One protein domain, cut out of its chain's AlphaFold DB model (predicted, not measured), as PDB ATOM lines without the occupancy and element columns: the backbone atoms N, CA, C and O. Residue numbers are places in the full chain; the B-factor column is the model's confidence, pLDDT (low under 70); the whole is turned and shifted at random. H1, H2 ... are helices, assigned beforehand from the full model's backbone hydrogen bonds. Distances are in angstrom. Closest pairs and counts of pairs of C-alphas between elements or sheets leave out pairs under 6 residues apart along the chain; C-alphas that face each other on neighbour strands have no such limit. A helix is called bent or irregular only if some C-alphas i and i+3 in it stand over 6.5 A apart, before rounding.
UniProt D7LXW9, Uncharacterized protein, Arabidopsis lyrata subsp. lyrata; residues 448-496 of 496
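AT A GLANCE: This is residues 448 to 496 of the 496 residues of an uncharacterized protein of Arabidopsis lyrata subsp. lyrata (UniProt D7LXW9). Two helices of similar length make an open corner: H2 begins near the first residues of H1, and residues 481 to 496, nearly the whole of H2 and the tail after it, stick out as a free arm. Between them a long loop, residues 464 to 478, leaves the far end of H1 and folds back toward its beginning. The printed part has 49 residues with two named helices, H1 then H2 along the chain, and no named strand; the class is all helix. The whole is extended, with a radius of gyration of the C-alphas of 15.2 A and spans of 49 by 24 by 10 A, the arm making much of the length.

HOW THE PARTS SIT: H1, residues 448 to 463, and H2, residues 479 to 493, only just touch, with 3 pairs of C-alphas within 8 A. H1 touches with residues 448 to 452 alone, and H2 with residue 479 alone. The closest C-alphas of the two are those of Gly 452 and Gln 479, 7.3 A apart. Their lines are only just about perpendicular, at 71 degrees, and their centres are 21.4 A apart. In both helices every O i to N i+4 pair is within hydrogen-bond range.

IN THESE COORDINATES: H1 begins at C-alpha 448, at (33.361, 18.081, 20.953), and ends at C-alpha 463, at (48.879, 16.957, 4.335), 22.8 A from first to last C-alpha. H2 begins at C-alpha 479, at (38.101, 23.874, 19.649), and ends at C-alpha 493, at (38.098, 42.888, 28.804), a length of 21.1 A. Neither helix is bent.

THE WHOLE: The two C-alphas farthest apart are those of Pro 466 and Thr 496, 49.3 A. Without residues 481 to 496, which stand free, the body spans 29 by 14 by 10 A. The link from H1 to H2 is long, with 15 residues, and the printed part has no cut. Thr 496 is the chain's last residue. The mean pLDDT of the printed part is 74.1, and residues 470 to 473 and 491 to 496 are under 70.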
ATOM      1  N   ASP A 448      31.992  17.631  21.232       79.69
ATOM      2  CA  ASP A 448      33.361  18.081  20.953       79.69
ATOM      3  C   ASP A 448      34.278  17.005  20.359       79.69
ATOM      4  O   ASP A 448      35.028  17.288  19.428       79.69
ATOM      5  N   TYR A 449      34.183  15.751  20.812       75.31
ATOM      6  CA  TYR A 449      34.997  14.665  20.251       75.31
ATOM      7  C   TYR A 449      34.684  14.382  18.772       75.31
ATOM      8  O   TYR A 449      35.594  14.086  18.001       75.31
ATOM      9  N   HIS A 450      33.429  14.553  18.340       78.38
ATOM     10  CA  HIS A 450      33.038  14.442  16.929       78.38
ATOM     11  C   HIS A 450      33.694  15.548  16.097       78.38
ATOM     12  O   HIS A 450      34.219  15.301  15.009       78.38
ATOM     13  N   MET A 451      33.687  16.776  16.625       80.75
ATOM     14  CA  MET A 451      34.280  17.940  15.968       80.75
ATOM     15  C   MET A 451      35.804  17.816  15.892       80.75
ATOM     16  O   MET A 451      36.384  18.058  14.832       80.75
ATOM     17  N   GLY A 452      36.445  17.364  16.973       77.38
ATOM     18  CA  GLY A 452      37.880  17.080  17.017       77.38
ATOM     19  C   GLY A 452      38.296  16.027  15.987       77.38
ATOM     20  O   GLY A 452      39.229  16.256  15.209       77.38
ATOM     21  N   ALA A 453      37.557  14.917  15.897       76.94
ATOM     22  CA  ALA A 453      37.796  13.872  14.899       76.94
ATOM     23  C   ALA A 453      37.665  14.404  13.457       76.94
ATOM     24  O   ALA A 453      38.534  14.156  12.611       76.94
ATOM     25  N   ALA A 454      36.634  15.211  13.179       78.50
ATOM     26  CA  ALA A 454      36.450  15.842  11.873       78.50
ATOM     27  C   ALA A 454      37.600  16.804  11.523       78.50
ATOM     28  O   ALA A 454      38.146  16.747  10.416       78.50
ATOM     29  N   MET A 455      38.034  17.641  12.471       81.00
ATOM     30  CA  MET A 455      39.164  18.556  12.272       81.00
ATOM     31  C   MET A 455      40.474  17.803  12.021       81.00
ATOM     32  O   MET A 455      41.237  18.174  11.123       81.00
ATOM     33  N   ALA A 456      40.722  16.706  12.738       78.25
ATOM     34  CA  ALA A 456      41.874  15.841  12.497       78.25
ATOM     35  C   ALA A 456      41.843  15.229  11.087       78.25
ATOM     36  O   ALA A 456      42.863  15.209  10.388       78.25
ATOM     37  N   MET A 457      40.672  14.784  10.627       81.75
ATOM     38  CA  MET A 457      40.481  14.281   9.266       81.75
ATOM     39  C   MET A 457      40.763  15.364   8.211       81.75
ATOM     40  O   MET A 457      41.487  15.099   7.242       81.75
ATOM     41  N   PHE A 458      40.302  16.600   8.413       80.25
ATOM     42  CA  PHE A 458      40.614  17.711   7.510       80.25
ATOM     43  C   PHE A 458      42.106  18.069   7.491       80.25
ATOM     44  O   PHE A 458      42.662  18.254   6.402       80.25
ATOM     45  N   ARG A 459      42.773  18.078   8.655       79.81
ATOM     46  CA  ARG A 459      44.234  18.254   8.774       79.81
ATOM     47  C   ARG A 459      44.988  17.169   7.993       79.81
ATOM     48  O   ARG A 459      45.857  17.487   7.183       79.81
ATOM     49  N   LYS A 460      44.614  15.893   8.152       81.56
ATOM     50  CA  LYS A 460      45.223  14.766   7.413       81.56
ATOM     51  C   LYS A 460      45.032  14.897   5.898       81.56
ATOM     52  O   LYS A 460      45.971  14.665   5.138       81.56
ATOM     53  N   ARG A 461      43.845  15.316   5.441       79.75
ATOM     54  CA  ARG A 461      43.571  15.568   4.012       79.75
ATOM     55  C   ARG A 461      44.421  16.703   3.438       79.75
ATOM     56  O   ARG A 461      44.832  16.606   2.285       79.75
ATOM     57  N   LEU A 462      44.712  17.737   4.231       79.88
ATOM     58  CA  LEU A 462      45.577  18.846   3.815       79.88
ATOM     59  C   LEU A 462      47.009  18.377   3.559       79.88
ATOM     60  O   LEU A 462      47.608  18.784   2.563       79.88
ATOM     61  N   MET A 463      47.514  17.485   4.413       81.12
ATOM     62  CA  MET A 463      48.879  16.957   4.335       81.12
ATOM     63  C   MET A 463      49.072  15.866   3.266       81.12
ATOM     64  O   MET A 463      50.210  15.540   2.921       81.12
ATOM     65  N   ARG A 464      47.990  15.295   2.719       79.94
ATOM     66  CA  ARG A 464      48.058  14.267   1.666       79.94
ATOM     67  C   ARG A 464      48.558  14.873   0.346       79.94
ATOM     68  O   ARG A 464      48.248  16.015   0.030       79.94
ATOM     69  N   LYS A 465      49.326  14.109  -0.444       77.19
ATOM     70  CA  LYS A 465      49.776  14.501  -1.794       77.19
ATOM     71  C   LYS A 465      49.073  13.649  -2.867       77.19
ATOM     72  O   LYS A 465      49.152  12.426  -2.763       77.19
ATOM     73  N   PRO A 466      48.440  14.254  -3.893       74.38
ATOM     74  CA  PRO A 466      48.138  15.684  -4.018       74.38
ATOM     75  C   PRO A 466      47.123  16.134  -2.953       74.38
ATOM     76  O   PRO A 466      46.288  15.345  -2.514       74.38
ATOM     77  N   SER A 467      47.225  17.391  -2.515       72.12
ATOM     78  CA  SER A 467      46.309  17.923  -1.503       72.12
ATOM     79  C   SER A 467      44.909  18.032  -2.089       72.12
ATOM     80  O   SER A 467      44.742  18.519  -3.205       72.12
ATOM     81  N   ALA A 468      43.904  17.594  -1.329       70.69
ATOM     82  CA  ALA A 468      42.503  17.729  -1.727       70.69
ATOM     83  C   ALA A 468      42.024  19.191  -1.690       70.69
ATOM     84  O   ALA A 468      40.966  19.506  -2.230       70.69
ATOM     85  N   TYR A 469      42.794  20.084  -1.060       73.75
ATOM     86  CA  TYR A 469      42.483  21.504  -1.014       73.75
ATOM     87  C   TYR A 469      43.265  22.257  -2.094       73.75
ATOM     88  O   TYR A 469      44.496  22.194  -2.112       73.75
ATOM     89  N   PRO A 470      42.582  23.030  -2.958       61.44
ATOM     90  CA  PRO A 470      43.237  23.784  -4.026       61.44
ATOM     91  C   PRO A 470      44.146  24.907  -3.495       61.44
ATOM     92  O   PRO A 470      45.072  25.321  -4.185       61.44
ATOM     93  N   ASN A 471      43.920  25.380  -2.261       63.97
ATOM     94  CA  ASN A 471      44.683  26.457  -1.628       63.97
ATOM     95  C   ASN A 471      45.383  25.966  -0.353       63.97
ATOM     96  O   ASN A 471      44.730  25.590   0.613       63.97
ATOM     97  N   GLN A 472      46.716  26.052  -0.310       67.06
ATOM     98  CA  GLN A 472      47.544  25.598   0.824       67.06
ATOM     99  C   GLN A 472      47.588  26.574   2.018       67.06
ATOM    100  O   GLN A 472      48.296  26.336   2.989       67.06
ATOM    101  N   ARG A 473      46.844  27.685   1.969       69.31
ATOM    102  CA  ARG A 473      46.783  28.695   3.043       69.31
ATOM    103  C   ARG A 473      45.598  28.450   3.979       69.31
ATOM    104  O   ARG A 473      44.810  29.359   4.223       69.31
ATOM    105  N   ILE A 474      45.429  27.213   4.433       78.12
ATOM    106  CA  ILE A 474      44.352  26.820   5.348       78.12
ATOM    107  C   ILE A 474      44.993  26.352   6.651       78.12
ATOM    108  O   ILE A 474      45.865  25.485   6.637       78.12
ATOM    109  N   THR A 475      44.555  26.923   7.769       73.94
ATOM    110  CA  THR A 475      44.905  26.480   9.121       73.94
ATOM    111  C   THR A 475      43.627  26.082   9.854       73.94
ATOM    112  O   THR A 475      42.596  26.738   9.725       73.94
ATOM    113  N   PHE A 476      43.680  24.976  10.598       78.75
ATOM    114  CA  PHE A 476      42.544  24.470  11.370       78.75
ATOM    115  C   PHE A 476      42.774  24.780  12.844       78.75
ATOM    116  O   PHE A 476      43.630  24.152  13.475       78.75
ATOM    117  N   LEU A 477      42.027  25.747  13.370       77.06
ATOM    118  CA  LEU A 477      42.049  26.080  14.791       77.06
ATOM    119  C   LEU A 477      41.327  24.993  15.583       77.06
ATOM    120  O   LEU A 477      40.284  24.501  15.152       77.06
ATOM    121  N   ASP A 478      41.914  24.606  16.710       71.62
ATOM    122  CA  ASP A 478      41.309  23.618  17.592       71.62
ATOM    123  C   ASP A 478      40.198  24.232  18.444       71.62
ATOM    124  O   ASP A 478      40.249  25.416  18.787       71.62
ATOM    125  N   GLN A 479      39.210  23.421  18.813       71.81
ATOM    126  CA  GLN A 479      38.101  23.874  19.649       71.81
ATOM    127  C   GLN A 479      38.590  24.242  21.058       71.81
ATOM    128  O   GLN A 479      38.111  25.216  21.641       71.81
ATOM    129  N   ASP A 480      39.599  23.531  21.567       71.38
ATOM    130  CA  ASP A 480      40.231  23.840  22.851       71.38
ATOM    131  C   ASP A 480      40.992  25.164  22.818       71.38
ATOM    132  O   ASP A 480      40.820  25.988  23.715       71.38
ATOM    133  N   MET A 481      41.716  25.435  21.729       78.12
ATOM    134  CA  MET A 481      42.400  26.716  21.535       78.12
ATOM    135  C   MET A 481      41.403  27.883  21.513       78.12
ATOM    136  O   MET A 481      41.670  28.945  22.066       78.12
ATOM    137  N   MET A 482      40.229  27.694  20.898       79.94
ATOM    138  CA  MET A 482      39.172  28.711  20.887       79.94
ATOM    139  C   MET A 482      38.548  28.917  22.273       79.94
ATOM    140  O   MET A 482      38.240  30.053  22.631       79.94
ATOM    141  N   ARG A 483      38.374  27.848  23.062       79.50
ATOM    142  CA  ARG A 483      37.902  27.936  24.455       79.50
ATOM    143  C   ARG A 483      38.887  28.666  25.359       79.50
ATOM    144  O   ARG A 483      38.465  29.396  26.251       79.50
ATOM    145  N   GLU A 484      40.173  28.415  25.179       80.94
ATOM    146  CA  GLU A 484      41.236  29.065  25.943       80.94
ATOM    147  C   GLU A 484      41.342  30.543  25.564       80.94
ATOM    148  O   GLU A 484      41.241  31.402  26.432       80.94
ATOM    149  N   LEU A 485      41.338  30.848  24.263       83.19
ATOM    150  CA  LEU A 485      41.298  32.225  23.774       83.19
ATOM    151  C   LEU A 485      40.072  32.998  24.285       83.19
ATOM    152  O   LEU A 485      40.184  34.179  24.602       83.19
ATOM    153  N   ALA A 486      38.903  32.357  24.367       79.62
ATOM    154  CA  ALA A 486      37.696  32.982  24.905       79.62
ATOM    155  C   ALA A 486      37.815  33.277  26.408       79.62
ATOM    156  O   ALA A 486      37.412  34.352  26.847       79.62
ATOM    157  N   ARG A 487      38.393  32.354  27.189       80.38
ATOM    158  CA  ARG A 487      38.661  32.572  28.620       80.38
ATOM    159  C   ARG A 487      39.642  33.722  28.832       80.38
ATOM    160  O   ARG A 487      39.376  34.612  29.634       80.38
ATOM    161  N   ASP A 488      40.716  33.750  28.057       80.50
ATOM    162  CA  ASP A 488      41.716  34.811  28.132       80.50
ATOM    163  C   ASP A 488      41.154  36.162  27.685       80.50
ATOM    164  O   ASP A 488      41.469  37.194  28.275       80.50
ATOM    165  N   TYR A 489      40.272  36.179  26.684       76.25
ATOM    166  CA  TYR A 489      39.626  37.405  26.220       76.25
ATOM    167  C   TYR A 489      38.827  38.107  27.327       76.25
ATOM    168  O   TYR A 489      38.915  39.329  27.462       76.25
ATOM    169  N   GLU A 490      38.115  37.353  28.168       70.75
ATOM    170  CA  GLU A 490      37.416  37.911  29.332       70.75
ATOM    171  C   GLU A 490      38.402  38.577  30.308       70.75
ATOM    172  O   GLU A 490      38.153  39.693  30.773       70.75
ATOM    173  N   HIS A 491      39.580  37.978  30.524       67.00
ATOM    174  CA  HIS A 491      40.655  38.571  31.332       67.00
ATOM    175  C   HIS A 491      41.251  39.855  30.727       67.00
ATOM    176  O   HIS A 491      41.739  40.713  31.470       67.00
ATOM    177  N   PHE A 492      41.197  40.022  29.401       60.31
ATOM    178  CA  PHE A 492      41.603  41.261  28.728       60.31
ATOM    179  C   PHE A 492      40.506  42.335  28.730       60.31
ATOM    180  O   PHE A 492      40.828  43.522  28.697       60.31
ATOM    181  N   SER A 493      39.231  41.950  28.810       62.19
ATOM    182  CA  SER A 493      38.098  42.888  28.804       62.19
ATOM    183  C   SER A 493      37.882  43.619  30.139       62.19
ATOM    184  O   SER A 493      37.301  44.701  30.156       62.19
ATOM    185  N   GLY A 494      38.390  43.069  31.249       55.72
ATOM    186  CA  GLY A 494      38.275  43.648  32.594       55.72
ATOM    187  C   GLY A 494      39.306  44.732  32.942       55.72
ATOM    188  O   GLY A 494      39.319  45.206  34.076       55.72
ATOM    189  N   ARG A 495      40.187  45.115  32.007       50.47
ATOM    190  CA  ARG A 495      41.139  46.230  32.167       50.47
ATOM    191  C   ARG A 495      40.805  47.365  31.199       50.47
ATOM    192  O   ARG A 495      41.534  47.587  30.234       50.47
ATOM    193  N   THR A 496      39.717  48.083  31.455       43.78
ATOM    194  CA  THR A 496      39.449  49.405  30.858       43.78
ATOM    195  C   THR A 496      38.855  50.338  31.881       43.78
ATOM    196  O   THR A 496      37.900  49.887  32.555       43.78
TER     197      THR A 496